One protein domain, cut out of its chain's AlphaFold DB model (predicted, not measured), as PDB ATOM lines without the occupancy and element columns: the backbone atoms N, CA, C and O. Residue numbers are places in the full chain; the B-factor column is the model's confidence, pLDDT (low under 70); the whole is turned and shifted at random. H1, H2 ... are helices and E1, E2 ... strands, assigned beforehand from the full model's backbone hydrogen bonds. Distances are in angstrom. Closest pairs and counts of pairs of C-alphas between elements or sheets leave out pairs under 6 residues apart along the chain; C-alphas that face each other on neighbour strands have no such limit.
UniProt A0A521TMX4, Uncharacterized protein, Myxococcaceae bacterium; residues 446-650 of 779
ATOM      1  N   ALA A 446     202.095 244.886 287.213       97.50
ATOM      2  CA  ALA A 446     202.446 243.470 287.126       97.50
ATOM      3  C   ALA A 446     201.340 242.583 287.719       97.50
ATOM      4  O   ALA A 446     200.968 241.565 287.129       97.50
ATOM      5  N   ALA A 447     200.780 242.997 288.854       97.75
ATOM      6  CA  ALA A 447     199.648 242.359 289.504       97.75
ATOM      7  C   ALA A 447     198.375 242.444 288.649       97.75
ATOM      8  O   ALA A 447     197.643 241.463 288.568       97.75
ATOM      9  N   THR A 448     198.146 243.554 287.941       97.19
ATOM     10  CA  THR A 448     197.018 243.700 287.005       97.19
ATOM     11  C   THR A 448     197.110 242.682 285.868       97.19
ATOM     12  O   THR A 448     196.167 241.929 285.636       97.19
ATOM     13  N   LEU A 449     198.278 242.556 285.225       96.31
ATOM     14  CA  LEU A 449     198.487 241.544 284.181       96.31
ATOM     15  C   LEU A 449     198.310 240.117 284.715       96.31
ATOM     16  O   LEU A 449     197.826 239.238 284.002       96.31
ATOM     17  N   ARG A 450     198.710 239.863 285.966       97.81
ATOM     18  CA  ARG A 450     198.498 238.571 286.628       97.81
ATOM     19  C   ARG A 450     197.019 238.304 286.902       97.81
ATOM     20  O   ARG A 450     196.551 237.203 286.627       97.81
ATOM     21  N   PHE A 451     196.290 239.302 287.395       97.50
ATOM     22  CA  PHE A 451     194.849 239.237 287.622       97.50
ATOM     23  C   PHE A 451     194.104 238.929 286.321       97.50
ATOM     24  O   PHE A 451     193.248 238.052 286.302       97.50
ATOM     25  N   GLU A 452     194.474 239.578 285.216       95.88
ATOM     26  CA  GLU A 452     193.902 239.314 283.892       95.88
ATOM     27  C   GLU A 452     194.157 237.886 283.402       95.88
ATOM     28  O   GLU A 452     193.237 237.241 282.898       95.88
ATOM     29  N   ARG A 453     195.386 237.368 283.549       96.00
ATOM     30  CA  ARG A 453     195.694 235.974 283.188       96.00
ATOM     31  C   ARG A 453     194.913 234.986 284.047       96.00
ATOM     32  O   ARG A 453     194.331 234.054 283.504       96.00
ATOM     33  N   GLY A 454     194.855 235.219 285.358       97.19
ATOM     34  CA  GLY A 454     194.094 234.388 286.289       97.19
ATOM     35  C   GLY A 454     192.597 234.408 286.003       97.19
ATOM     36  O   GLY A 454     191.968 233.357 285.982       97.19
ATOM     37  N   ARG A 455     192.041 235.583 285.690       96.81
ATOM     38  CA  ARG A 455     190.647 235.747 285.270       96.81
ATOM     39  C   ARG A 455     190.345 234.971 283.989       96.81
ATOM     40  O   ARG A 455     189.313 234.314 283.926       96.81
ATOM     41  N   ARG A 456     191.228 235.032 282.983       94.88
ATOM     42  CA  ARG A 456     191.081 234.233 281.754       94.88
ATOM     43  C   ARG A 456     191.127 232.737 282.056       94.88
ATOM     44  O   ARG A 456     190.239 232.024 281.619       94.88
ATOM     45  N   GLY A 457     192.084 232.278 282.865       95.38
ATOM     46  CA  GLY A 457     192.165 230.868 283.271       95.38
ATOM     47  C   GLY A 457     190.972 230.384 284.105       95.38
ATOM     48  O   GLY A 457     190.615 229.218 284.037       95.38
ATOM     49  N   TYR A 458     190.334 231.272 284.870       96.75
ATOM     50  CA  TYR A 458     189.116 230.964 285.628       96.75
ATOM     51  C   TYR A 458     187.876 230.820 284.724       96.75
ATOM     52  O   TYR A 458     186.972 230.039 285.027       96.75
ATOM     53  N   ASP A 459     187.822 231.605 283.642       95.44
ATOM     54  CA  ASP A 459     186.722 231.651 282.670       95.44
ATOM     55  C   ASP A 459     186.818 230.579 281.575       95.44
ATOM     56  O   ASP A 459     185.779 230.116 281.105       95.44
ATOM     57  N   ALA A 460     188.038 230.226 281.163       93.31
ATOM     58  CA  ALA A 460     188.307 229.365 280.018       93.31
ATOM     59  C   ALA A 460     187.767 227.943 280.209       93.31
ATOM     60  O   ALA A 460     187.930 227.342 281.274       93.31
ATOM     61  N   ASP A 461     187.167 227.404 279.148       92.25
ATOM     62  CA  ASP A 461     186.703 226.022 279.117       92.25
ATOM     63  C   ASP A 461     187.890 225.067 278.885       92.25
ATOM     64  O   ASP A 461     188.687 225.242 277.958       92.25
ATOM     65  N   PHE A 462     187.980 224.004 279.677       91.62
ATOM     66  CA  PHE A 462     188.893 222.893 279.459       91.62
ATOM     67  C   PHE A 462     188.345 221.981 278.354       91.62
ATOM     68  O   PHE A 462     187.225 221.463 278.402       91.62
ATOM     69  N   ALA A 463     189.160 221.780 277.323       89.88
ATOM     70  CA  ALA A 463     188.911 220.803 276.273       89.88
ATOM     71  C   ALA A 463     189.249 219.385 276.752       89.88
ATOM     72  O   ALA A 463     190.137 219.214 277.586       89.88
ATOM     73  N   PHE A 464     188.645 218.351 276.154       86.94
ATOM     74  CA  PHE A 464     189.074 216.966 276.412       86.94
ATOM     75  C   PHE A 464     190.533 216.756 276.000       86.94
ATOM     76  O   PHE A 464     191.307 216.149 276.725       86.94
ATOM     77  N   ARG A 465     190.956 217.357 274.881       85.19
ATOM     78  CA  ARG A 465     192.374 217.370 274.479       85.19
ATOM     79  C   ARG A 465     193.285 218.179 275.403       85.19
ATOM     80  O   ARG A 465     194.502 218.082 275.284       85.19
ATOM     81  N   GLY A 466     192.698 219.010 276.259       85.19
ATOM     82  CA  GLY A 466     193.393 219.824 277.247       85.19
ATOM     83  C   GLY A 466     193.417 219.210 278.646       85.19
ATOM     84  O   GLY A 466     193.804 219.922 279.565       85.19
ATOM     85  N   GLY A 467     192.992 217.951 278.812       85.94
ATOM     86  CA  GLY A 467     192.995 217.267 280.108       85.94
ATOM     87  C   GLY A 467     191.695 217.353 280.890       85.94
ATOM     88  O   GLY A 467     191.698 217.107 282.089       85.94
ATOM     89  N   LEU A 468     190.580 217.769 280.270       89.50
ATOM     90  CA  LEU A 468     189.290 217.662 280.951       89.50
ATOM     91  C   LEU A 468     189.040 216.184 281.266       89.50
ATOM     92  O   LEU A 468     188.863 215.379 280.348       89.50
ATOM     93  N   GLY A 469     189.015 215.852 282.556       82.44
ATOM     94  CA  GLY A 469     188.990 214.469 282.992       82.44
ATOM     95  C   GLY A 469     187.759 213.699 282.501       82.44
ATOM     96  O   GLY A 469     186.726 214.272 282.132       82.44
ATOM     97  N   PRO A 470     187.793 212.356 282.558       84.31
ATOM     98  CA  PRO A 470     186.706 211.505 282.070       84.31
ATOM     99  C   PRO A 470     185.401 211.660 282.867       84.31
ATOM    100  O   PRO A 470     184.365 211.144 282.443       84.31
ATOM    101  N   ARG A 471     185.448 212.325 284.030       90.19
ATOM    102  CA  ARG A 471     184.315 212.664 284.898       90.19
ATOM    103  C   ARG A 471     184.529 214.054 285.488       90.19
ATOM    104  O   ARG A 471     185.591 214.315 286.042       90.19
ATOM    105  N   PHE A 472     183.515 214.907 285.407       93.25
ATOM    106  CA  PHE A 472     183.596 216.302 285.843       93.25
ATOM    107  C   PHE A 472     182.213 216.852 286.231       93.25
ATOM    108  O   PHE A 472     181.168 216.294 285.884       93.25
ATOM    109  N   ASN A 473     182.199 217.947 286.986       94.25
ATOM    110  CA  ASN A 473     181.006 218.731 287.318       94.25
ATOM    111  C   ASN A 473     180.912 220.013 286.484       94.25
ATOM    112  O   ASN A 473     179.811 220.422 286.119       94.25
ATOM    113  N   GLY A 474     182.059 220.597 286.138       94.12
ATOM    114  CA  GLY A 474     182.190 221.750 285.254       94.12
ATOM    115  C   GLY A 474     183.375 221.576 284.309       94.12
ATOM    116  O   GLY A 474     184.229 220.726 284.536       94.12
ATOM    117  N   ASP A 475     183.425 222.375 283.251       93.44
ATOM    118  CA  ASP A 475     184.568 222.479 282.339       93.44
ATOM    119  C   ASP A 475     185.363 223.776 282.562       93.44
ATOM    120  O   ASP A 475     186.275 224.070 281.811       93.44
ATOM    121  N   SER A 476     185.051 224.559 283.596       95.12
ATOM    122  CA  SER A 476     185.781 225.763 284.017       95.12
ATOM    123  C   SER A 476     185.453 226.079 285.479       95.12
ATOM    124  O   SER A 476     184.458 225.584 286.014       95.12
ATOM    125  N   CYS A 477     186.225 226.944 286.147       96.75
ATOM    126  CA  CYS A 477     185.827 227.429 287.477       96.75
ATOM    127  C   CYS A 477     184.535 228.262 287.397       96.75
ATOM    128  O   CYS A 477     183.655 228.146 288.255       96.75
ATOM    129  N   ARG A 478     184.391 229.067 286.335       95.38
ATOM    130  CA  ARG A 478     183.173 229.836 286.057       95.38
ATOM    131  C   ARG A 478     181.934 228.952 285.938       95.38
ATOM    132  O   ARG A 478     180.879 229.414 286.350       95.38
ATOM    133  N   ALA A 479     182.030 227.734 285.401       94.88
ATOM    134  CA  ALA A 479     180.877 226.848 285.197       94.88
ATOM    135  C   ALA A 479     179.982 226.728 286.446       94.88
ATOM    136  O   ALA A 479     178.759 226.633 286.327       94.88
ATOM    137  N   CYS A 480     180.582 226.805 287.639       95.31
ATOM    138  CA  CYS A 480     179.853 226.794 288.902       95.31
ATOM    139  C   CYS A 480     179.838 228.168 289.605       95.31
ATOM    140  O   CYS A 480     178.853 228.509 290.252       95.31
ATOM    141  N   HIS A 481     180.884 228.992 289.471       96.31
ATOM    142  CA  HIS A 481     181.053 230.233 290.240       96.31
ATOM    143  C   HIS A 481     180.869 231.505 289.393       96.31
ATOM    144  O   HIS A 481     181.850 232.114 288.943       96.31
ATOM    145  N   PHE A 482     179.623 231.929 289.161       93.00
ATOM    146  CA  PHE A 482     179.352 232.994 288.182       93.00
ATOM    147  C   PHE A 482     178.189 233.943 288.480       93.00
ATOM    148  O   PHE A 482     178.000 234.890 287.717       93.00
ATOM    149  N   ASP A 483     177.427 233.746 289.557       90.94
ATOM    150  CA  ASP A 483     176.266 234.583 289.865       90.94
ATOM    151  C   ASP A 483     176.536 235.503 291.071       90.94
ATOM    152  O   ASP A 483     176.900 235.016 292.147       90.94
ATOM    153  N   PRO A 484     176.410 236.842 290.947       89.81
ATOM    154  CA  PRO A 484     175.972 237.613 289.772       89.81
ATOM    155  C   PRO A 484     177.083 237.942 288.761       89.81
ATOM    156  O   PRO A 484     176.818 238.548 287.724       89.81
ATOM    157  N   VAL A 485     178.333 237.621 289.091       92.19
ATOM    158  CA  VAL A 485     179.518 237.811 288.245       92.19
ATOM    159  C   VAL A 485     180.457 236.625 288.427       92.19
ATOM    160  O   VAL A 485     180.336 235.884 289.402       92.19
ATOM    161  N   ILE A 486     181.449 236.478 287.550       92.88
ATOM    162  CA  ILE A 486     182.500 235.462 287.701       92.88
ATOM    163  C   ILE A 486     183.174 235.581 289.072       92.88
ATOM    164  O   ILE A 486     183.568 236.667 289.499       92.88
ATOM    165  N   GLY A 487     183.276 234.444 289.756       94.69
ATOM    166  CA  GLY A 487     183.692 234.332 291.151       94.69
ATOM    167  C   GLY A 487     182.527 234.333 292.149       94.69
ATOM    168  O   GLY A 487     182.730 234.030 293.325       94.69
ATOM    169  N   GLY A 488     181.311 234.643 291.701       95.38
ATOM    170  CA  GLY A 488     180.067 234.583 292.466       95.38
ATOM    171  C   GLY A 488     179.671 233.172 292.913       95.38
ATOM    172  O   GLY A 488     180.416 232.210 292.732       95.38
ATOM    173  N   ALA A 489     178.510 233.057 293.554       94.69
ATOM    174  CA  ALA A 489     177.931 231.761 293.907       94.69
ATOM    175  C   ALA A 489     177.320 231.088 292.664       94.69
ATOM    176  O   ALA A 489     177.151 231.724 291.621       94.69
ATOM    177  N   GLY A 490     177.007 229.798 292.770       94.06
ATOM    178  CA  GLY A 490     176.267 229.072 291.740       94.06
ATOM    179  C   GLY A 490     174.775 228.950 292.073       94.06
ATOM    180  O   GLY A 490     174.423 228.834 293.251       94.06
ATOM    181  N   PRO A 491     173.883 228.956 291.067       92.38
ATOM    182  CA  PRO A 491     172.483 228.570 291.255       92.38
ATOM    183  C   PRO A 491     172.351 227.069 291.581       92.38
ATOM    184  O   PRO A 491     173.256 226.290 291.298       92.38
ATOM    185  N   GLN A 492     171.172 226.618 292.029       89.88
ATOM    186  CA  GLN A 492     170.920 225.191 292.329       89.88
ATOM    187  C   GLN A 492     171.262 224.238 291.171       89.88
ATOM    188  O   GLN A 492     171.672 223.101 291.383       89.88
ATOM    189  N   GLY A 493     171.094 224.692 289.925       90.50
ATOM    190  CA  GLY A 493     171.363 223.900 288.724       90.50
ATOM    191  C   GLY A 493     172.843 223.626 288.446       90.50
ATOM    192  O   GLY A 493     173.138 223.105 287.372       90.50
ATOM    193  N   VAL A 494     173.768 224.010 289.332       93.69
ATOM    194  CA  VAL A 494     175.201 223.656 289.272       93.69
ATOM    195  C   VAL A 494     175.732 223.106 290.599       93.69
ATOM    196  O   VAL A 494     176.936 222.898 290.736       93.69
ATOM    197  N   ASP A 495     174.847 222.826 291.559       93.69
ATOM    198  CA  ASP A 495     175.239 222.231 292.832       93.69
ATOM    199  C   ASP A 495     175.894 220.870 292.600       93.69
ATOM    200  O   ASP A 495     175.498 220.095 291.717       93.69
ATOM    201  N   VAL A 496     176.913 220.565 293.401       94.50
ATOM    202  CA  VAL A 496     177.629 219.294 293.276       94.50
ATOM    203  C   VAL A 496     176.923 218.238 294.109       94.50
ATOM    204  O   VAL A 496     176.534 218.477 295.253       94.50
ATOM    205  N   THR A 497     176.751 217.045 293.548       95.12
ATOM    206  CA  THR A 497     176.199 215.917 294.298       95.12
ATOM    207  C   THR A 497     177.318 215.167 295.008       95.12
ATOM    208  O   THR A 497     178.309 214.760 294.394       95.12
ATOM    209  N   ARG A 498     177.119 214.901 296.296       95.38
ATOM    210  CA  ARG A 498     177.916 213.943 297.057       95.38
ATOM    211  C   ARG A 498     177.146 212.632 297.247       95.38
ATOM    212  O   ARG A 498     175.924 212.640 297.348       95.38
ATOM    213  N   GLN A 499     177.860 211.512 297.300       96.25
ATOM    214  CA  GLN A 499     177.336 210.158 297.486       96.25
ATOM    215  C   GLN A 499     177.881 209.503 298.759       96.25
ATOM    216  O   GLN A 499     179.034 209.710 299.140       96.25
ATOM    217  N   GLY A 500     177.052 208.684 299.402       95.88
ATOM    218  CA  GLY A 500     177.400 207.968 300.623       95.88
ATOM    219  C   GLY A 500     176.647 206.654 300.787       95.88
ATOM    220  O   GLY A 500     175.602 206.426 300.169       95.88
ATOM    221  N   ILE A 501     177.182 205.799 301.660       96.56
ATOM    222  CA  ILE A 501     176.509 204.589 302.133       96.56
ATOM    223  C   ILE A 501     176.088 204.847 303.576       96.56
ATOM    224  O   ILE A 501     176.935 204.959 304.462       96.56
ATOM    225  N   LEU A 502     174.787 204.960 303.813       95.19
ATOM    226  CA  LEU A 502     174.219 205.062 305.150       95.19
ATOM    227  C   LEU A 502     173.615 203.726 305.563       95.19
ATOM    228  O   LEU A 502     172.784 203.157 304.850       95.19
ATOM    229  N   ASP A 503     173.997 203.242 306.739       93.31
ATOM    230  CA  ASP A 503     173.338 202.099 307.356       93.31
ATOM    231  C   ASP A 503     171.857 202.446 307.640       93.31
ATOM    232  O   ASP A 503     171.582 203.438 308.324       93.31
ATOM    233  N   PRO A 504     170.876 201.669 307.138       88.88
ATOM    234  CA  PRO A 504     169.462 202.029 307.255       88.88
ATOM    235  C   PRO A 504     168.944 202.123 308.695       88.88
ATOM    236  O   PRO A 504     167.991 202.865 308.945       88.88
ATOM    237  N   MET A 505     169.555 201.377 309.623       89.00
ATOM    238  CA  MET A 505     169.113 201.249 311.014       89.00
ATOM    239  C   MET A 505     169.749 202.301 311.920       89.00
ATOM    240  O   MET A 505     169.080 202.881 312.771       89.00
ATOM    241  N   THR A 506     171.047 202.528 311.753       89.06
ATOM    242  CA  THR A 506     171.864 203.385 312.619       89.06
ATOM    243  C   THR A 506     172.115 204.764 312.015       89.06
ATOM    244  O   THR A 506     172.448 205.692 312.746       89.06
ATOM    245  N   GLY A 507     171.974 204.913 310.694       88.50
ATOM    246  CA  GLY A 507     172.375 206.115 309.964       88.50
ATOM    247  C   GLY A 507     173.892 206.299 309.868       88.50
ATOM    248  O   GLY A 507     174.338 207.363 309.445       88.50
ATOM    249  N   ALA A 508     174.686 205.297 310.267       90.88
ATOM    250  CA  ALA A 508     176.139 205.372 310.221       90.88
ATOM    251  C   ALA A 508     176.634 205.505 308.775       90.88
ATOM    252  O   ALA A 508     176.250 204.724 307.903       90.88
ATOM    253  N   PHE A 509     177.500 206.489 308.540       94.94
ATOM    254  CA  PHE A 509     178.096 206.754 307.236       94.94
ATOM    255  C   PHE A 509     179.320 205.874 306.980       94.94
ATOM    256  O   PHE A 509     180.185 205.716 307.839       94.94
ATOM    257  N   THR A 510     179.405 205.349 305.761       95.12
ATOM    258  CA  THR A 510     180.593 204.717 305.190       95.12
ATOM    259  C   THR A 510     180.916 205.383 303.858       95.12
ATOM    260  O   THR A 510     180.033 205.566 303.013       95.12
ATOM    261  N   GLU A 511     182.187 205.734 303.666       95.00
ATOM    262  CA  GLU A 511     182.657 206.300 302.405       95.00
ATOM    263  C   GLU A 511     182.558 205.259 301.270       95.00
ATOM    264  O   GLU A 511     182.993 204.112 301.446       95.00
ATOM    265  N   PRO A 512     181.978 205.618 300.109       96.06
ATOM    266  CA  PRO A 512     181.954 204.741 298.944       96.06
ATOM    267  C   PRO A 512     183.362 204.462 298.404       96.06
ATOM    268  O   PRO A 512     184.272 205.274 298.546       96.06
ATOM    269  N   ALA A 513     183.550 203.338 297.709       95.19
ATOM    270  CA  ALA A 513     184.850 202.983 297.133       95.19
ATOM    271  C   ALA A 513     185.278 203.954 296.019       95.19
ATOM    272  O   ALA A 513     186.468 204.153 295.795       95.19
ATOM    273  N   MET A 514     184.308 204.576 295.342       93.25
ATOM    274  CA  MET A 514     184.541 205.620 294.336       93.25
ATOM    275  C   MET A 514     184.724 207.029 294.935       93.25
ATOM    276  O   MET A 514     184.786 208.002 294.183       93.25
ATOM    277  N   GLY A 515     184.794 207.147 296.265       93.50
ATOM    278  CA  GLY A 515     184.801 208.419 296.977       93.50
ATOM    279  C   GLY A 515     183.419 209.072 297.048       93.50
ATOM    280  O   GLY A 515     182.433 208.596 296.481       93.50
ATOM    281  N   THR A 516     183.340 210.191 297.765       94.88
ATOM    282  CA  THR A 516     182.065 210.889 298.001       94.88
ATOM    283  C   THR A 516     181.615 211.778 296.848       94.88
ATOM    284  O   THR A 516     180.484 212.241 296.873       94.88
ATOM    285  N   MET A 517     182.437 212.046 295.835       94.00
ATOM    286  CA  MET A 517     182.027 212.864 294.687       94.00
ATOM    287  C   MET A 517     181.188 212.038 293.710       94.00
ATOM    288  O   MET A 517     181.630 210.995 293.229       94.00
ATOM    289  N   ALA A 518     179.975 212.503 293.407       94.75
ATOM    290  CA  ALA A 518     179.125 211.942 292.364       94.75
ATOM    291  C   ALA A 518     179.060 212.924 291.194       94.75
ATOM    292  O   ALA A 518     178.138 213.736 291.107       94.75
ATOM    293  N   HIS A 519     180.043 212.837 290.292       93.50
ATOM    294  CA  HIS A 519     180.146 213.728 289.137       93.50
ATOM    295  C   HIS A 519     178.850 213.788 288.324       93.50
ATOM    296  O   HIS A 519     178.067 212.826 288.259       93.50
ATOM    297  N   ARG A 520     178.605 214.946 287.716       91.31
ATOM    298  CA  ARG A 520     177.435 215.191 286.877       91.31
ATOM    299  C   ARG A 520     177.633 214.678 285.455       91.31
ATOM    300  O   ARG A 520     176.717 214.068 284.900       91.31
ATOM    301  N   PHE A 521     178.822 214.895 284.905       90.88
ATOM    302  CA  PHE A 521     179.166 214.605 283.521       90.88
ATOM    303  C   PHE A 521     180.307 213.602 283.423       90.88
ATOM    304  O   PHE A 521     181.124 213.457 284.333       90.88
ATOM    305  N   ALA A 522     180.332 212.901 282.298       87.50
ATOM    306  CA  ALA A 522     181.426 212.042 281.887       87.50
ATOM    307  C   ALA A 522     181.747 212.300 280.412       87.50
ATOM    308  O   ALA A 522     181.063 213.086 279.749       87.50
ATOM    309  N   ALA A 523     182.775 211.621 279.904       78.06
ATOM    310  CA  ALA A 523     182.986 211.491 278.466       78.06
ATOM    311  C   ALA A 523     181.706 210.992 277.748       78.06
ATOM    312  O   ALA A 523     180.800 210.438 278.375       78.06
ATOM    313  N   PHE A 524     181.629 211.231 276.436       74.38
ATOM    314  CA  PHE A 524     180.416 211.098 275.616       74.38
ATOM    315  C   PHE A 524     179.643 209.786 275.806       74.38
ATOM    316  O   PHE A 524     180.207 208.738 276.110       74.38
ATOM    317  N   ASP A 525     178.328 209.869 275.586       70.69
ATOM    318  CA  ASP A 525     177.393 208.733 275.552       70.69
ATOM    319  C   ASP A 525     177.314 207.901 276.846       70.69
ATOM    320  O   ASP A 525     176.729 206.818 276.882       70.69
ATOM    321  N   ALA A 526     177.822 208.450 277.951       79.44
ATOM    322  CA  ALA A 526     177.726 207.861 279.275       79.44
ATOM    323  C   ALA A 526     177.221 208.873 280.302       79.44
ATOM    324  O   ALA A 526     177.546 210.061 280.284       79.44
ATOM    325  N   ARG A 527     176.423 208.387 281.256       87.38
ATOM    326  CA  ARG A 527     176.188 209.108 282.507       87.38
ATOM    327  C   ARG A 527     177.359 208.839 283.437       87.38
ATOM    328  O   ARG A 527     177.807 207.699 283.535       87.38
ATOM    329  N   ALA A 528     177.810 209.865 284.151       89.81
ATOM    330  CA  ALA A 528     178.828 209.691 285.174       89.81
ATOM    331  C   ALA A 528     178.403 208.606 286.187       89.81
ATOM    332  O   ALA A 528     177.336 208.741 286.807       89.81
ATOM    333  N   PRO A 529     179.200 207.531 286.342       90.69
ATOM    334  CA  PRO A 529     178.867 206.446 287.250       90.69
ATOM    335  C   PRO A 529     178.959 206.901 288.710       90.69
ATOM    336  O   PRO A 529     179.769 207.757 289.067       90.69
ATOM    337  N   VAL A 530     178.140 206.277 289.551       94.19
ATOM    338  CA  VAL A 530     178.185 206.378 291.017       94.19
ATOM    339  C   VAL A 530     178.509 205.002 291.600       94.19
ATOM    340  O   VAL A 530     178.356 203.993 290.907       94.19
ATOM    341  N   ASP A 531     178.957 204.942 292.855       95.62
ATOM    342  CA  ASP A 531     179.224 203.662 293.513       95.62
ATOM    343  C   ASP A 531     177.914 202.852 293.605       95.62
ATOM    344  O   ASP A 531     176.911 203.378 294.098       95.62
ATOM    345  N   PRO A 532     177.888 201.580 293.165       94.44
ATOM    346  CA  PRO A 532     176.674 200.761 293.172       94.44
ATOM    347  C   PRO A 532     176.050 200.538 294.556       94.44
ATOM    348  O   PRO A 532     174.896 200.125 294.642       94.44
ATOM    349  N   ARG A 533     176.810 200.745 295.639       95.38
ATOM    350  CA  ARG A 533     176.327 200.611 297.020       95.38
ATOM    351  C   ARG A 533     175.826 201.929 297.604       95.38
ATOM    352  O   ARG A 533     175.240 201.898 298.686       95.38
ATOM    353  N   SER A 534     176.070 203.060 296.939       95.69
ATOM    354  CA  SER A 534     175.591 204.364 297.396       95.69
ATOM    355  C   SER A 534     174.069 204.358 297.482       95.69
ATOM    356  O   SER A 534     173.374 204.024 296.525       95.69
ATOM    357  N   ASN A 535     173.554 204.732 298.649       94.19
ATOM    358  CA  ASN A 535     172.122 204.767 298.951       94.19
ATOM    359  C   ASN A 535     171.677 206.119 299.532       94.19
ATOM    360  O   ASN A 535     170.526 206.267 299.940       94.19
ATOM    361  N   PHE A 536     172.589 207.089 299.584       94.94
ATOM    362  CA  PHE A 536     172.335 208.444 300.040       94.94
ATOM    363  C   PHE A 536     173.074 209.435 299.144       94.94
ATOM    364  O   PHE A 536     174.263 209.261 298.862       94.94
ATOM    365  N   PHE A 537     172.360 210.477 298.731       95.12
ATOM    366  CA  PHE A 537     172.899 211.576 297.951       95.12
ATOM    367  C   PHE A 537     172.535 212.885 298.638       95.12
ATOM    368  O   PHE A 537     171.423 213.053 299.130       95.12
ATOM    369  N   GLU A 538     173.481 213.811 298.676       93.19
ATOM    370  CA  GLU A 538     173.258 215.163 299.183       93.19
ATOM    371  C   GLU A 538     173.780 216.171 298.164       93.19
ATOM    372  O   GLU A 538     174.772 215.924 297.471       93.19
ATOM    373  N   LEU A 539     173.115 217.317 298.080       93.81
ATOM    374  CA  LEU A 539     173.588 218.440 297.285       93.81
ATOM    375  C   LEU A 539     174.512 219.321 298.116       93.81
ATOM    376  O   LEU A 539     174.372 219.445 299.334       93.81
ATOM    377  N   ARG A 540     175.481 219.927 297.438       94.25
ATOM    378  CA  ARG A 540     176.363 220.943 297.996       94.25
ATOM    379  C   ARG A 540     176.272 222.188 297.135       94.25
ATOM    380  O   ARG A 540     176.740 222.190 295.995       94.25
ATOM    381  N   GLN A 541     175.697 223.232 297.724       95.19
ATOM    382  CA  GLN A 541     175.537 224.537 297.105       95.19
ATOM    383  C   GLN A 541     176.904 225.098 296.716       95.19
ATOM    384  O   GLN A 541     177.845 225.014 297.509       95.19
ATOM    385  N   THR A 542     177.049 225.640 295.507       95.44
ATOM    386  CA  THR A 542     178.320 226.243 295.081       95.44
ATOM    387  C   THR A 542     178.556 227.608 295.756       95.44
ATOM    388  O   THR A 542     177.943 228.605 295.355       95.44
ATOM    389  N   PRO A 543     179.484 227.723 296.727       94.31
ATOM    390  CA  PRO A 543     179.680 228.973 297.453       94.31
ATOM    391  C   PRO A 543     180.347 230.037 296.572       94.31
ATOM    392  O   PRO A 543     181.004 229.731 295.579       94.31
ATOM    393  N   THR A 544     180.252 231.305 296.967       95.31
ATOM    394  CA  THR A 544     181.025 232.370 296.314       95.31
ATOM    395  C   THR A 544     182.525 232.267 296.622       95.31
ATOM    396  O   THR A 544     182.930 231.893 297.724       95.31
ATOM    397  N   THR A 545     183.354 232.646 295.648       97.31
ATOM    398  CA  THR A 545     184.804 232.856 295.807       97.31
ATOM    399  C   THR A 545     185.188 234.326 296.032       97.31
ATOM    400  O   THR A 545     186.364 234.645 296.216       97.31
ATOM    401  N   LEU A 546     184.207 235.233 296.054       97.44
ATOM    402  CA  LEU A 546     184.417 236.653 296.320       97.44
ATOM    403  C   LEU A 546     184.892 236.866 297.767       97.44
ATOM    404  O   LEU A 546     184.296 236.361 298.721       97.44
ATOM    405  N   GLY A 547     185.978 237.624 297.939       97.06
ATOM    406  CA  GLY A 547     186.517 237.977 299.252       97.06
ATOM    407  C   GLY A 547     187.322 236.882 299.958       97.06
ATOM    408  O   GLY A 547     187.776 237.115 301.082       97.06
ATOM    409  N   LEU A 548     187.560 235.716 299.341       97.75
ATOM    410  CA  LEU A 548     188.292 234.621 300.000       97.75
ATOM    411  C   LEU A 548     189.708 235.022 300.434       97.75
ATOM    412  O   LEU A 548     190.172 234.555 301.472       97.75
ATOM    413  N   GLY A 549     190.380 235.928 299.715       97.56
ATOM    414  CA  GLY A 549     191.689 236.448 300.136       97.56
ATOM    415  C   GLY A 549     191.658 237.189 301.471       97.56
ATOM    416  O   GLY A 549     192.597 237.081 302.257       97.56
ATOM    417  N   ARG A 550     190.552 237.879 301.782       97.56
ATOM    418  CA  ARG A 550     190.360 238.533 303.086       97.56
ATOM    419  C   ARG A 550     190.152 237.511 304.205       97.56
ATOM    420  O   ARG A 550     190.547 237.780 305.331       97.56
ATOM    421  N   ILE A 551     189.589 236.342 303.889       97.69
ATOM    422  CA  ILE A 551     189.469 235.210 304.819       97.69
ATOM    423  C   ILE A 551     190.831 234.532 305.034       97.69
ATOM    424  O   ILE A 551     191.195 234.229 306.170       97.69
ATOM    425  N   GLU A 552     191.607 234.315 303.966       97.56
ATOM    426  CA  GLU A 552     192.957 233.731 304.052       97.56
ATOM    427  C   GLU A 552     193.901 234.591 304.913       97.56
ATOM    428  O   GLU A 552     194.744 234.049 305.623       97.56
ATOM    429  N   ALA A 553     193.722 235.917 304.910       96.88
ATOM    430  CA  ALA A 553     194.524 236.866 305.687       96.88
ATOM    431  C   ALA A 553     194.255 236.857 307.209       96.88
ATOM    432  O   ALA A 553     195.021 237.458 307.967       96.88
ATOM    433  N   ILE A 554     193.186 236.205 307.679       98.31
ATOM    434  CA  ILE A 554     192.868 236.095 309.114       98.31
ATOM    435  C   ILE A 554     193.833 235.092 309.758       98.31
ATOM    436  O   ILE A 554     193.881 233.957 309.301       98.31
ATOM    437  N   PRO A 555     194.592 235.407 310.819       98.12
ATOM    438  CA  PRO A 555     195.499 234.437 311.438       98.12
ATOM    439  C   PRO A 555     194.773 233.230 312.059       98.12
ATOM    440  O   PRO A 555     193.707 233.387 312.650       98.12
ATOM    441  N   ASP A 556     195.382 232.037 312.016       98.12
ATOM    442  CA  ASP A 556     194.827 230.811 312.636       98.12
ATOM    443  C   ASP A 556     194.451 231.030 314.111       98.12
ATOM    444  O   ASP A 556     193.429 230.541 314.585       98.12
ATOM    445  N   ALA A 557     195.278 231.787 314.841       97.81
ATOM    446  CA  ALA A 557     195.072 232.080 316.254       97.81
ATOM    447  C   ALA A 557     193.817 232.928 316.520       97.81
ATOM    448  O   ALA A 557     193.209 232.768 317.573       97.81
ATOM    449  N   VAL A 558     193.416 233.794 315.580       98.44
ATOM    450  CA  VAL A 558     192.196 234.609 315.707       98.44
ATOM    451  C   VAL A 558     190.959 233.718 315.621       98.44
ATOM    452  O   VAL A 558     190.069 233.844 316.451       98.44
ATOM    453  N   ILE A 559     190.938 232.771 314.677       98.25
ATOM    454  CA  ILE A 559     189.851 231.789 314.539       98.25
ATOM    455  C   ILE A 559     189.827 230.858 315.756       98.25
ATOM    456  O   ILE A 559     188.789 230.645 316.373       98.25
ATOM    457  N   ALA A 560     190.987 230.325 316.147       97.94
ATOM    458  CA  ALA A 560     191.086 229.385 317.259       97.94
ATOM    459  C   ALA A 560     190.685 229.989 318.613       97.94
ATOM    460  O   ALA A 560     190.212 229.256 319.475       97.94
ATOM    461  N   ALA A 561     190.851 231.301 318.797       97.25
ATOM    462  CA  ALA A 561     190.451 232.000 320.016       97.25
ATOM    463  C   ALA A 561     188.927 232.079 320.216       97.25
ATOM    464  O   ALA A 561     188.491 232.371 321.326       97.25
ATOM    465  N   LEU A 562     188.133 231.836 319.169       97.06
ATOM    466  CA  LEU A 562     186.667 231.844 319.232       97.06
ATOM    467  C   LEU A 562     186.072 230.470 319.542       97.06
ATOM    468  O   LEU A 562     184.878 230.368 319.792       97.06
ATOM    469  N   ALA A 563     186.877 229.409 319.482       97.62
ATOM    470  CA  ALA A 563     186.378 228.060 319.676       97.62
ATOM    471  C   ALA A 563     185.996 227.812 321.137       97.62
ATOM    472  O   ALA A 563     186.800 228.034 322.042       97.62
ATOM    473  N   ASP A 564     184.798 227.267 321.333       97.69
ATOM    474  CA  ASP A 564     184.268 226.860 322.632       97.69
ATOM    475  C   ASP A 564     183.705 225.429 322.547       97.69
ATOM    476  O   ASP A 564     182.503 225.210 322.665       97.69
ATOM    477  N   PRO A 565     184.545 224.410 322.283       96.81
ATOM    478  CA  PRO A 565     184.071 223.037 322.075       96.81
ATOM    479  C   PRO A 565     183.332 222.446 323.287       96.81
ATOM    480  O   PRO A 565     182.529 221.518 323.130       96.81
ATOM    481  N   ASP A 566     183.615 222.966 324.483       97.00
ATOM    482  CA  ASP A 566     183.095 222.473 325.754       97.00
ATOM    483  C   ASP A 566     181.896 223.285 326.272       97.00
ATOM    484  O   ASP A 566     181.346 222.912 327.310       97.00
ATOM    485  N   ASP A 567     181.449 224.323 325.541       96.38
ATOM    486  CA  ASP A 567     180.349 225.221 325.939       96.38
ATOM    487  C   ASP A 567     180.596 225.801 327.343       96.38
ATOM    488  O   ASP A 567     179.788 225.683 328.274       96.38
ATOM    489  N   ALA A 568     181.796 226.360 327.525       96.50
ATOM    490  CA  ALA A 568     182.288 226.873 328.796       96.50
ATOM    491  C   ALA A 568     181.503 228.103 329.271       96.50
ATOM    492  O   ALA A 568     181.462 228.385 330.472       96.50
ATOM    493  N   ASN A 569     180.890 228.841 328.343       94.19
ATOM    494  CA  ASN A 569     180.057 230.000 328.643       94.19
ATOM    495  C   ASN A 569     178.569 229.640 328.899       94.19
ATOM    496  O   ASN A 569     177.819 230.502 329.367       94.19
ATOM    497  N   HIS A 570     178.172 228.379 328.670       94.56
ATOM    498  CA  HIS A 570     176.817 227.845 328.839       94.56
ATOM    499  C   HIS A 570     175.737 228.554 328.003       94.56
ATOM    500  O   HIS A 570     174.583 228.653 328.439       94.56
ATOM    501  N   ASP A 571     176.092 229.054 326.819       92.81
ATOM    502  CA  ASP A 571     175.137 229.595 325.848       92.81
ATOM    503  C   ASP A 571     174.551 228.516 324.914       92.81
ATOM    504  O   ASP A 571     173.553 228.768 324.231       92.81
ATOM    505  N   GLY A 572     175.100 227.295 324.956       94.69
ATOM    506  CA  GLY A 572     174.667 226.149 324.162       94.69
ATOM    507  C   GLY A 572     175.327 226.045 322.784       94.69
ATOM    508  O   GLY A 572     174.950 225.157 322.016       94.69
ATOM    509  N   ILE A 573     176.291 226.913 322.465       97.50
ATOM    510  CA  ILE A 573     177.022 226.966 321.195       97.50
ATOM    511  C   ILE A 573     178.408 226.346 321.393       97.50
ATOM    512  O   ILE A 573     179.106 226.618 322.364       97.50
ATOM    513  N   ARG A 574     178.818 225.474 320.467       97.19
ATOM    514  CA  ARG A 574     180.026 224.640 320.580       97.19
ATOM    515  C   ARG A 574     180.923 224.762 319.361       97.19
ATOM    516  O   ARG A 574     181.324 223.760 318.761       97.19
ATOM    517  N   GLY A 575     181.247 225.999 318.993       97.19
ATOM    518  CA  GLY A 575     182.089 226.291 317.837       97.19
ATOM    519  C   GLY A 575     183.425 225.547 317.898       97.19
ATOM    520  O   GLY A 575     184.175 225.653 318.872       97.19
ATOM    521  N   ARG A 576     183.741 224.781 316.848       97.62
ATOM    522  CA  ARG A 576     184.953 223.948 316.768       97.62
ATOM    523  C   ARG A 576     185.849 224.326 315.601       97.62
ATOM    524  O   ARG A 576     185.408 224.433 314.460       97.62
ATOM    525  N   VAL A 577     187.153 224.403 315.860       97.38
ATOM    526  CA  VAL A 577     188.157 224.489 314.792       97.38
ATOM    527  C   VAL A 577     188.231 223.164 314.037       97.38
ATOM    528  O   VAL A 577     188.381 222.101 314.645       97.38
ATOM    529  N   ARG A 578     188.254 223.228 312.703       96.19
ATOM    530  CA  ARG A 578     188.650 222.089 311.871       96.19
ATOM    531  C   ARG A 578     190.171 222.037 311.735       96.19
ATOM    532  O   ARG A 578     190.779 222.932 311.155       96.19
ATOM    533  N   ARG A 579     190.793 220.968 312.243       95.50
ATOM    534  CA  ARG A 579     192.212 220.654 311.998       95.50
ATOM    535  C   ARG A 579     192.340 219.566 310.939       95.50
ATOM    536  O   ARG A 579     191.594 218.586 310.966       95.50
ATOM    537  N   LEU A 580     193.267 219.758 310.011       94.56
ATOM    538  CA  LEU A 580     193.595 218.794 308.963       94.56
ATOM    539  C   LEU A 580     194.613 217.760 309.474       94.56
ATOM    540  O   LEU A 580     195.245 217.996 310.507       94.56
ATOM    541  N   PRO A 581     194.800 216.617 308.782       92.50
ATOM    542  CA  PRO A 581     195.740 215.575 309.210       92.50
ATOM    543  C   PRO A 581     197.191 216.052 309.378       92.50
ATOM    544  O   PRO A 581     197.928 215.498 310.188       92.50
ATOM    545  N   ASP A 582     197.595 217.090 308.643       91.38
ATOM    546  CA  ASP A 582     198.920 217.716 308.734       91.38
ATOM    547  C   ASP A 582     199.034 218.778 309.852       91.38
ATOM    548  O   ASP A 582     200.087 219.390 310.029       91.38
ATOM    549  N   GLY A 583     197.960 218.991 310.619       92.19
ATOM    550  CA  GLY A 583     197.886 219.917 311.747       92.19
ATOM    551  C   GLY A 583     197.448 221.342 311.398       92.19
ATOM    552  O   GLY A 583     197.153 222.110 312.322       92.19
ATOM    553  N   ARG A 584     197.356 221.703 310.109       94.94
ATOM    554  CA  ARG A 584     196.905 223.037 309.682       94.94
ATOM    555  C   ARG A 584     195.421 223.249 309.980       94.94
ATOM    556  O   ARG A 584     194.634 222.301 310.043       94.94
ATOM    557  N   LEU A 585     195.041 224.508 310.179       96.62
ATOM    558  CA  LEU A 585     193.648 224.911 310.338       96.62
ATOM    559  C   LEU A 585     192.967 224.943 308.966       96.62
ATOM    560  O   LEU A 585     193.466 225.554 308.021       96.62
ATOM    561  N   GLY A 586     191.824 224.278 308.858       96.12
ATOM    562  CA  GLY A 586     190.993 224.306 307.665       96.12
ATOM    563  C   GLY A 586     190.019 225.488 307.683       96.12
ATOM    564  O   GLY A 586     189.504 225.863 308.735       96.12
ATOM    565  N   ARG A 587     189.802 226.111 306.519       95.38
ATOM    566  CA  ARG A 587     189.133 227.420 306.374       95.38
ATOM    567  C   ARG A 587     188.066 227.438 305.291       95.38
ATOM    568  O   ARG A 587     187.034 228.082 305.446       95.38
ATOM    569  N   PHE A 588     188.326 226.751 304.184       96.50
ATOM    570  CA  PHE A 588     187.494 226.787 302.986       96.50
ATOM    571  C   PHE A 588     186.659 225.512 302.836       96.50
ATOM    572  O   PHE A 588     186.926 224.485 303.463       96.50
ATOM    573  N   GLY A 589     185.615 225.600 302.012       94.06
ATOM    574  CA  GLY A 589     184.586 224.568 301.884       94.06
ATOM    575  C   GLY A 589     183.529 224.624 302.994       94.06
ATOM    576  O   GLY A 589     183.653 225.358 303.980       94.06
ATOM    577  N   TRP A 590     182.464 223.840 302.820       96.19
ATOM    578  CA  TRP A 590     181.317 223.792 303.740       96.19
ATOM    579  C   TRP A 590     181.633 223.173 305.101       96.19
ATOM    580  O   TRP A 590     180.963 223.488 306.078       96.19
ATOM    581  N   LYS A 591     182.648 222.306 305.178       96.31
ATOM    582  CA  LYS A 591     183.111 221.658 306.418       96.31
ATOM    583  C   LYS A 591     184.530 222.082 306.812       96.31
ATOM    584  O   LYS A 591     185.213 221.359 307.538       96.31
ATOM    585  N   ALA A 592     184.959 223.254 306.325       96.69
ATOM    586  CA  ALA A 592     186.281 223.827 306.577       96.69
ATOM    587  C   ALA A 592     187.432 222.852 306.236       96.69
ATOM    588  O   ALA A 592     188.406 222.754 306.970       96.69
ATOM    589  N   GLY A 593     187.302 222.077 305.155       94.88
ATOM    590  CA  GLY A 593     188.211 220.975 304.819       94.88
ATOM    591  C   GLY A 593     189.530 221.389 304.160       94.88
ATOM    592  O   GLY A 593     190.425 220.559 304.059       94.88
ATOM    593  N   VAL A 594     189.683 222.650 303.735       96.19
ATOM    594  CA  VAL A 594     190.845 223.101 302.943       96.19
ATOM    595  C   VAL A 594     191.521 224.322 303.589       96.19
ATOM    596  O   VAL A 594     190.806 225.232 304.021       96.19
ATOM    597  N   PRO A 595     192.865 224.392 303.685       96.38
ATOM    598  CA  PRO A 595     193.542 225.380 304.532       96.38
ATOM    599  C   PRO A 595     193.985 226.653 303.794       96.38
ATOM    600  O   PRO A 595     194.241 227.663 304.440       96.38
ATOM    601  N   SER A 596     194.099 226.634 302.464       96.75
ATOM    602  CA  SER A 596     194.577 227.770 301.663       96.75
ATOM    603  C   SER A 596     193.811 227.891 300.344       96.75
ATOM    604  O   SER A 596     193.241 226.914 299.860       96.75
ATOM    605  N   ILE A 597     193.820 229.076 299.734       97.94
ATOM    606  CA  ILE A 597     193.189 229.326 298.430       97.94
ATOM    607  C   ILE A 597     193.881 228.519 297.336       97.94
ATOM    608  O   ILE A 597     193.210 227.987 296.457       97.94
ATOM    609  N   ARG A 598     195.215 228.391 297.374       97.31
ATOM    610  CA  ARG A 598     195.923 227.608 296.353       97.31
ATOM    611  C   ARG A 598     195.544 226.134 296.441       97.31
ATOM    612  O   ARG A 598     195.271 225.536 295.409       97.31
ATOM    613  N   GLU A 599     195.439 225.569 297.642       96.75
ATOM    614  CA  GLU A 599     194.947 224.195 297.802       96.75
ATOM    615  C   GLU A 599     193.465 224.049 297.481       96.75
ATOM    616  O   GLU A 599     193.090 223.019 296.941       96.75
ATOM    617  N   PHE A 600     192.646 225.076 297.711       96.94
ATOM    618  CA  PHE A 600     191.249 225.085 297.273       96.94
ATOM    619  C   PHE A 600     191.135 225.028 295.748       96.94
ATOM    620  O   PHE A 600     190.373 224.223 295.222       96.94
ATOM    621  N   VAL A 601     191.941 225.816 295.027       97.75
ATOM    622  CA  VAL A 601     191.997 225.745 293.560       97.75
ATOM    623  C   VAL A 601     192.520 224.382 293.106       97.75
ATOM    624  O   VAL A 601     191.930 223.788 292.214       97.75
ATOM    625  N   ARG A 602     193.576 223.843 293.727       97.31
ATOM    626  CA  ARG A 602     194.108 222.509 293.386       97.31
ATOM    627  C   ARG A 602     193.086 221.396 293.593       97.31
ATOM    628  O   ARG A 602     192.958 220.530 292.736       97.31
ATOM    629  N   ASP A 603     192.385 221.426 294.722       95.38
ATOM    630  CA  ASP A 603     191.331 220.472 295.052       95.38
ATOM    631  C   ASP A 603     190.205 220.531 294.015       95.38
ATOM    632  O   ASP A 603     189.830 219.501 293.459       95.38
ATOM    633  N   ALA A 604     189.746 221.738 293.673       95.62
ATOM    634  CA  ALA A 604     188.703 221.942 292.674       95.62
ATOM    635  C   ALA A 604     189.130 221.499 291.262       95.62
ATOM    636  O   ALA A 604     188.359 220.825 290.584       95.62
ATOM    637  N   MET A 605     190.356 221.816 290.826       95.19
ATOM    638  CA  MET A 605     190.862 221.395 289.510       95.19
ATOM    639  C   MET A 605     190.771 219.875 289.349       95.19
ATOM    640  O   MET A 605     190.237 219.392 288.356       95.19
ATOM    641  N   SER A 606     191.185 219.117 290.364       93.69
ATOM    642  CA  SER A 606     191.187 217.657 290.282       93.69
ATOM    643  C   SER A 606     189.838 217.011 290.580       93.69
ATOM    644  O   SER A 606     189.446 216.080 289.885       93.69
ATOM    645  N   ASN A 607     189.108 217.476 291.595       92.31
ATOM    646  CA  ASN A 607     187.869 216.823 292.022       92.31
ATOM    647  C   ASN A 607     186.630 217.305 291.260       92.31
ATOM    648  O   ASN A 607     185.685 216.528 291.117       92.31
ATOM    649  N   GLU A 608     186.625 218.541 290.755       94.19
ATOM    650  CA  GLU A 608     185.475 219.125 290.053       94.19
ATOM    651  C   GLU A 608     185.652 219.131 288.533       94.19
ATOM    652  O   GLU A 608     184.684 218.858 287.823       94.19
ATOM    653  N   LEU A 609     186.861 219.409 288.027       93.31
ATOM    654  CA  LEU A 609     187.144 219.449 286.581       93.31
ATOM    655  C   LEU A 609     187.844 218.179 286.072       93.31
ATOM    656  O   LEU A 609     187.835 217.910 284.876       93.31
ATOM    657  N   GLY A 610     188.433 217.388 286.973       91.12
ATOM    658  CA  GLY A 610     189.172 216.182 286.606       91.12
ATOM    659  C   GLY A 610     190.554 216.455 286.012       91.12
ATOM    660  O   GLY A 610     191.046 215.595 285.307       91.12
ATOM    661  N   VAL A 611     191.146 217.623 286.280       93.19
ATOM    662  CA  VAL A 611     192.451 218.058 285.754       93.19
ATOM    663  C   VAL A 611     193.549 217.828 286.801       93.19
ATOM    664  O   VAL A 611     193.386 218.130 287.995       93.19
ATOM    665  N   THR A 612     194.698 217.328 286.367       94.62
ATOM    666  CA  THR A 612     195.884 217.117 287.186       94.62
ATOM    667  C   THR A 612     196.696 218.397 287.375       94.62
ATOM    668  O   THR A 612     196.744 219.324 286.559       94.62
ATOM    669  N   VAL A 613     197.322 218.492 288.545       95.81
ATOM    670  CA  VAL A 613     198.005 219.697 289.021       95.81
ATOM    671  C   VAL A 613     199.469 219.403 289.350       95.81
ATOM    672  O   VAL A 613     199.823 218.283 289.723       95.81
ATOM    673  N   PRO A 614     200.365 220.402 289.279       95.06
ATOM    674  CA  PRO A 614     201.787 220.165 289.488       95.06
ATOM    675  C   PRO A 614     202.088 219.834 290.959       95.06
ATOM    676  O   PRO A 614     201.378 220.296 291.855       95.06
ATOM    677  N   PRO A 615     203.160 219.087 291.270       94.31
ATOM    678  CA  PRO A 615     203.557 218.831 292.652       94.31
ATOM    679  C   PRO A 615     204.108 220.100 293.314       94.31
ATOM    680  O   PRO A 615     205.029 220.730 292.793       94.31
ATOM    681  N   ILE A 616     203.593 220.450 294.495       92.75
ATOM    682  CA  ILE A 616     204.052 221.601 295.285       92.75
ATOM    683  C   ILE A 616     204.416 221.133 296.695       92.75
ATOM    684  O   ILE A 616     203.651 220.451 297.371       92.75
ATOM    685  N   ARG A 617     205.622 221.488 297.152       91.62
ATOM    686  CA  ARG A 617     206.128 221.059 298.460       91.62
ATOM    687  C   ARG A 617     205.271 221.636 299.591       91.62
ATOM    688  O   ARG A 617     205.187 222.852 299.730       91.62
ATOM    689  N   GLY A 618     204.761 220.755 300.451       87.50
ATOM    690  CA  GLY A 618     203.994 221.124 301.645       87.50
ATOM    691  C   GLY A 618     202.489 221.271 301.415       87.50
ATOM    692  O   GLY A 618     201.783 221.585 302.364       87.50
ATOM    693  N   GLU A 619     202.008 221.028 300.195       91.50
ATOM    694  CA  GLU A 619     200.578 220.993 299.878       91.50
ATOM    695  C   GLU A 619     200.087 219.551 299.774       91.50
ATOM    696  O   GLU A 619     200.825 218.667 299.337       91.50
ATOM    697  N   THR A 620     198.845 219.318 300.196       90.88
ATOM    698  CA  THR A 620     198.268 217.973 300.352       90.88
ATOM    699  C   THR A 620     197.072 217.708 299.439       90.88
ATOM    700  O   THR A 620     196.519 216.614 299.486       90.88
ATOM    701  N   PHE A 621     196.664 218.689 298.629       93.31
ATOM    702  CA  PHE A 621     195.487 218.610 297.758       93.31
ATOM    703  C   PHE A 621     195.848 218.600 296.268       93.31
ATOM    704  O   PHE A 621     196.879 219.150 295.851       93.31
ATOM    705  N   GLY A 622     194.942 218.024 295.475       92.31
ATOM    706  CA  GLY A 622     195.037 217.889 294.024       92.31
ATOM    707  C   GLY A 622     195.718 216.595 293.573       92.31
ATOM    708  O   GLY A 622     196.680 216.127 294.186       92.31
ATOM    709  N   ASN A 623     195.217 216.036 292.476       92.31
ATOM    710  CA  ASN A 623     195.752 214.840 291.843       92.31
ATOM    711  C   ASN A 623     196.949 215.219 290.974       92.31
ATOM    712  O   ASN A 623     196.911 216.196 290.231       92.31
ATOM    713  N   LEU A 624     198.027 214.449 291.086       93.56
ATOM    714  CA  LEU A 624     199.255 214.684 290.317       93.56
ATOM    715  C   LEU A 624     199.307 213.883 289.015       93.56
ATOM    716  O   LEU A 624     200.242 214.079 288.242       93.56
ATOM    717  N   ARG A 625     198.401 212.910 288.879       90.62
ATOM    718  CA  ARG A 625     198.292 211.968 287.770       90.62
ATOM    719  C   ARG A 625     196.866 211.478 287.646       90.62
ATOM    720  O   ARG A 625     196.196 211.329 288.677       90.62
ATOM    721  N   ASP A 626     196.479 211.131 286.435       86.81
ATOM    722  CA  ASP A 626     195.312 210.312 286.155       86.81
ATOM    723  C   ASP A 626     195.605 209.275 285.051       86.81
ATOM    724  O   ASP A 626     196.764 208.966 284.774       86.81
ATOM    725  N   ASP A 627     194.551 208.637 284.534       82.69
ATOM    726  CA  ASP A 627     194.635 207.560 283.541       82.69
ATOM    727  C   ASP A 627     194.040 207.995 282.184       82.69
ATOM    728  O   ASP A 627     193.385 207.198 281.500       82.69
ATOM    729  N   ASP A 628     194.207 209.263 281.801       83.25
ATOM    730  CA  ASP A 628     193.814 209.750 280.480       83.25
ATOM    731  C   ASP A 628     194.970 209.706 279.446       83.25
ATOM    732  O   ASP A 628     196.006 209.064 279.645       83.25
ATOM    733  N   ALA A 629     194.737 210.252 278.246       85.31
ATOM    734  CA  ALA A 629     195.716 210.246 277.150       85.31
ATOM    735  C   ALA A 629     196.534 211.550 277.041       85.31
ATOM    736  O   ALA A 629     197.358 211.685 276.128       85.31
ATOM    737  N   VAL A 630     196.277 212.518 277.916       87.94
ATOM    738  CA  VAL A 630     196.934 213.819 278.009       87.94
ATOM    739  C   VAL A 630     198.112 213.706 278.986       87.94
ATOM    740  O   VAL A 630     198.209 212.794 279.799       87.94
ATOM    741  N   ALA A 631     199.129 214.549 278.809       91.88
ATOM    742  CA  ALA A 631     200.355 214.445 279.591       91.88
ATOM    743  C   ALA A 631     200.251 215.210 280.917       91.88
ATOM    744  O   ALA A 631     200.148 216.437 280.907       91.88
ATOM    745  N   ASP A 632     200.427 214.492 282.026       91.38
ATOM    746  CA  ASP A 632     200.483 215.072 283.368       91.38
ATOM    747  C   ASP A 632     201.723 215.973 283.613       91.38
ATOM    748  O   ASP A 632     202.853 215.605 283.248       91.38
ATOM    749  N   PRO A 633     201.592 217.077 284.381       93.56
ATOM    750  CA  PRO A 633     200.328 217.689 284.774       93.56
ATOM    751  C   PRO A 633     199.740 218.512 283.621       93.56
ATOM    752  O   PRO A 633     200.492 219.248 282.970       93.56
ATOM    753  N   GLU A 634     198.420 218.497 283.415       92.75
ATOM    754  CA  GLU A 634     197.835 219.327 282.344       92.75
ATOM    755  C   GLU A 634     197.811 220.813 282.724       92.75
ATOM    756  O   GLU A 634     197.955 221.690 281.866       92.75
ATOM    757  N   LEU A 635     197.723 221.128 284.023       93.31
ATOM    758  CA  LEU A 635     197.847 222.499 284.504       93.31
ATOM    759  C   LEU A 635     199.306 222.865 284.828       93.31
ATOM    760  O   LEU A 635     199.972 222.249 285.661       93.31
ATOM    761  N   SER A 636     199.808 223.952 284.235       93.56
ATOM    762  CA  SER A 636     201.142 224.469 284.577       93.56
ATOM    763  C   SER A 636     201.174 225.148 285.963       93.56
ATOM    764  O   SER A 636     200.170 225.730 286.387       93.56
ATOM    765  N   PRO A 637     202.337 225.192 286.654       94.44
ATOM    766  CA  PRO A 637     202.476 225.926 287.917       94.44
ATOM    767  C   PRO A 637     202.073 227.401 287.819       94.44
ATOM    768  O   PRO A 637     201.407 227.916 288.711       94.44
ATOM    769  N   GLN A 638     202.428 228.067 286.715       96.25
ATOM    770  CA  GLN A 638     202.086 229.474 286.505       96.25
ATOM    771  C   GLN A 638     200.577 229.672 286.331       96.25
ATOM    772  O   GLN A 638     200.028 230.611 286.900       96.25
ATOM    773  N   ALA A 639     199.906 228.798 285.572       95.94
ATOM    774  CA  ALA A 639     198.459 228.878 285.378       95.94
ATOM    775  C   ALA A 639     197.712 228.675 286.704       95.94
ATOM    776  O   ALA A 639     196.833 229.469 287.040       95.94
ATOM    777  N   LEU A 640     198.125 227.683 287.502       97.12
ATOM    778  CA  LEU A 640     197.590 227.461 288.845       97.12
ATOM    779  C   LEU A 640     197.764 228.699 289.740       97.12
ATOM    780  O   LEU A 640     196.814 229.153 290.381       97.12
ATOM    781  N   ASP A 641     198.971 229.262 289.770       97.56
ATOM    782  CA  ASP A 641     199.290 230.434 290.580       97.56
ATOM    783  C   ASP A 641     198.569 231.705 290.095       97.56
ATOM    784  O   ASP A 641     198.292 232.592 290.908       97.56
ATOM    785  N   ASP A 642     198.272 231.832 288.802       98.44
ATOM    786  CA  ASP A 642     197.501 232.944 288.240       98.44
ATOM    787  C   ASP A 642     196.020 232.839 288.641       98.44
ATOM    788  O   ASP A 642     195.461 233.817 289.143       98.44
ATOM    789  N   VAL A 643     195.401 231.658 288.522       98.31
ATOM    790  CA  VAL A 643     194.010 231.423 288.960       98.31
ATOM    791  C   VAL A 643     193.867 231.629 290.472       98.31
ATOM    792  O   VAL A 643     192.973 232.347 290.920       98.31
ATOM    793  N   ALA A 644     194.787 231.081 291.274       98.38
ATOM    794  CA  ALA A 644     194.791 231.291 292.723       98.38
ATOM    795  C   ALA A 644     194.983 232.771 293.095       98.38
ATOM    796  O   ALA A 644     194.376 233.254 294.053       98.38
ATOM    797  N   PHE A 645     195.798 233.513 292.338       98.69
ATOM    798  CA  PHE A 645     195.961 234.952 292.538       98.69
ATOM    799  C   PHE A 645     194.689 235.732 292.210       98.69
ATOM    800  O   PHE A 645     194.339 236.636 292.965       98.69
ATOM    801  N   PHE A 646     193.984 235.376 291.134       98.56
ATOM    802  CA  PHE A 646     192.691 235.972 290.808       98.56
ATOM    803  C   PHE A 646     191.690 235.763 291.950       98.56
ATOM    804  O   PHE A 646     191.209 236.750 292.500       98.56
ATOM    805  N   VAL A 647     191.485 234.520 292.405       98.56
ATOM    806  CA  VAL A 647     190.575 234.202 293.527       98.56
ATOM    807  C   VAL A 647     190.959 234.946 294.809       98.56
ATOM    808  O   VAL A 647     190.104 235.531 295.471       98.56
ATOM    809  N   ARG A 648     192.253 234.983 295.151       98.38
ATOM    810  CA  ARG A 648     192.756 235.734 296.314       98.38
ATOM    811  C   ARG A 648     192.498 237.235 296.199       98.38
ATOM    812  O   ARG A 648     192.312 237.896 297.214       98.38
ATOM    813  N   SER A 649     192.512 237.776 294.987       98.38
ATOM    814  CA  SER A 649     192.385 239.213 294.756       98.38
ATOM    815  C   SER A 649     190.937 239.685 294.670       98.38
ATOM    816  O   SER A 649     190.724 240.887 294.757       98.38
ATOM    817  N   LEU A 650     189.946 238.800 294.519       98.25
ATOM    818  CA  LEU A 650     188.540 239.193 294.378       98.25
ATOM    819  C   LEU A 650     188.017 239.965 295.599       98.25
ATOM    820  O   LEU A 650     188.159 239.523 296.743       98.25
TER     821      LEU A 650
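Overview. This is residues 446 to 650 of the 779 residues of an uncharacterized protein of Myxococcaceae bacterium (UniProt A0A521TMX4). There is little regular structure: long loops go with a small cluster of helices, where H1, H2 and H4 pack on H5, and a separate strand hairpin, E1 and E2. The 205 printed residues, 61 in named elements, mostly helix, run H1 E1 E2 H2 H3 H4 H5. The whole is compact, with radius of gyration of the C-alphas 18.3 A and spans 57 by 51 by 35 A.

Arrangement. H1, residues 446 to 459, touches H5, residues 637 to 649, about perpendicular at 82 degrees; closest C-alphas Gly 454 and Val 643, 4.0 A. E1, 496 to 502, and E2, 536 to 540, form an antiparallel hairpin; N 498 and O 538, 2.8 A, are within hydrogen-bond range. H5 touches H2, residues 548 to 552, with its residues 647 to 649 alone; closest C-alphas Gly 549 and Arg 648, 4.0 A. H3, 556 to 560, touches no helix. H4, 597 to 608, touches H5 with residues 597 to 602 alone; closest C-alphas Arg 598 and Ala 644, 5.3 A. Every helix has each O i to N i+4 pair within range.

Along the chain. H1, 20.2 A long, begins at C-alpha 446 (202.446, 243.470, 287.126). H5, 18.0 A, ends at C-alpha 649 (192.385, 239.213, 294.756).

Size, cuts and confidence. The printed part has no cut. Links H1 to E1, E1 to E2, H3 to H4 and H4 to H5 are long. No printed residue is under 70 in pLDDT.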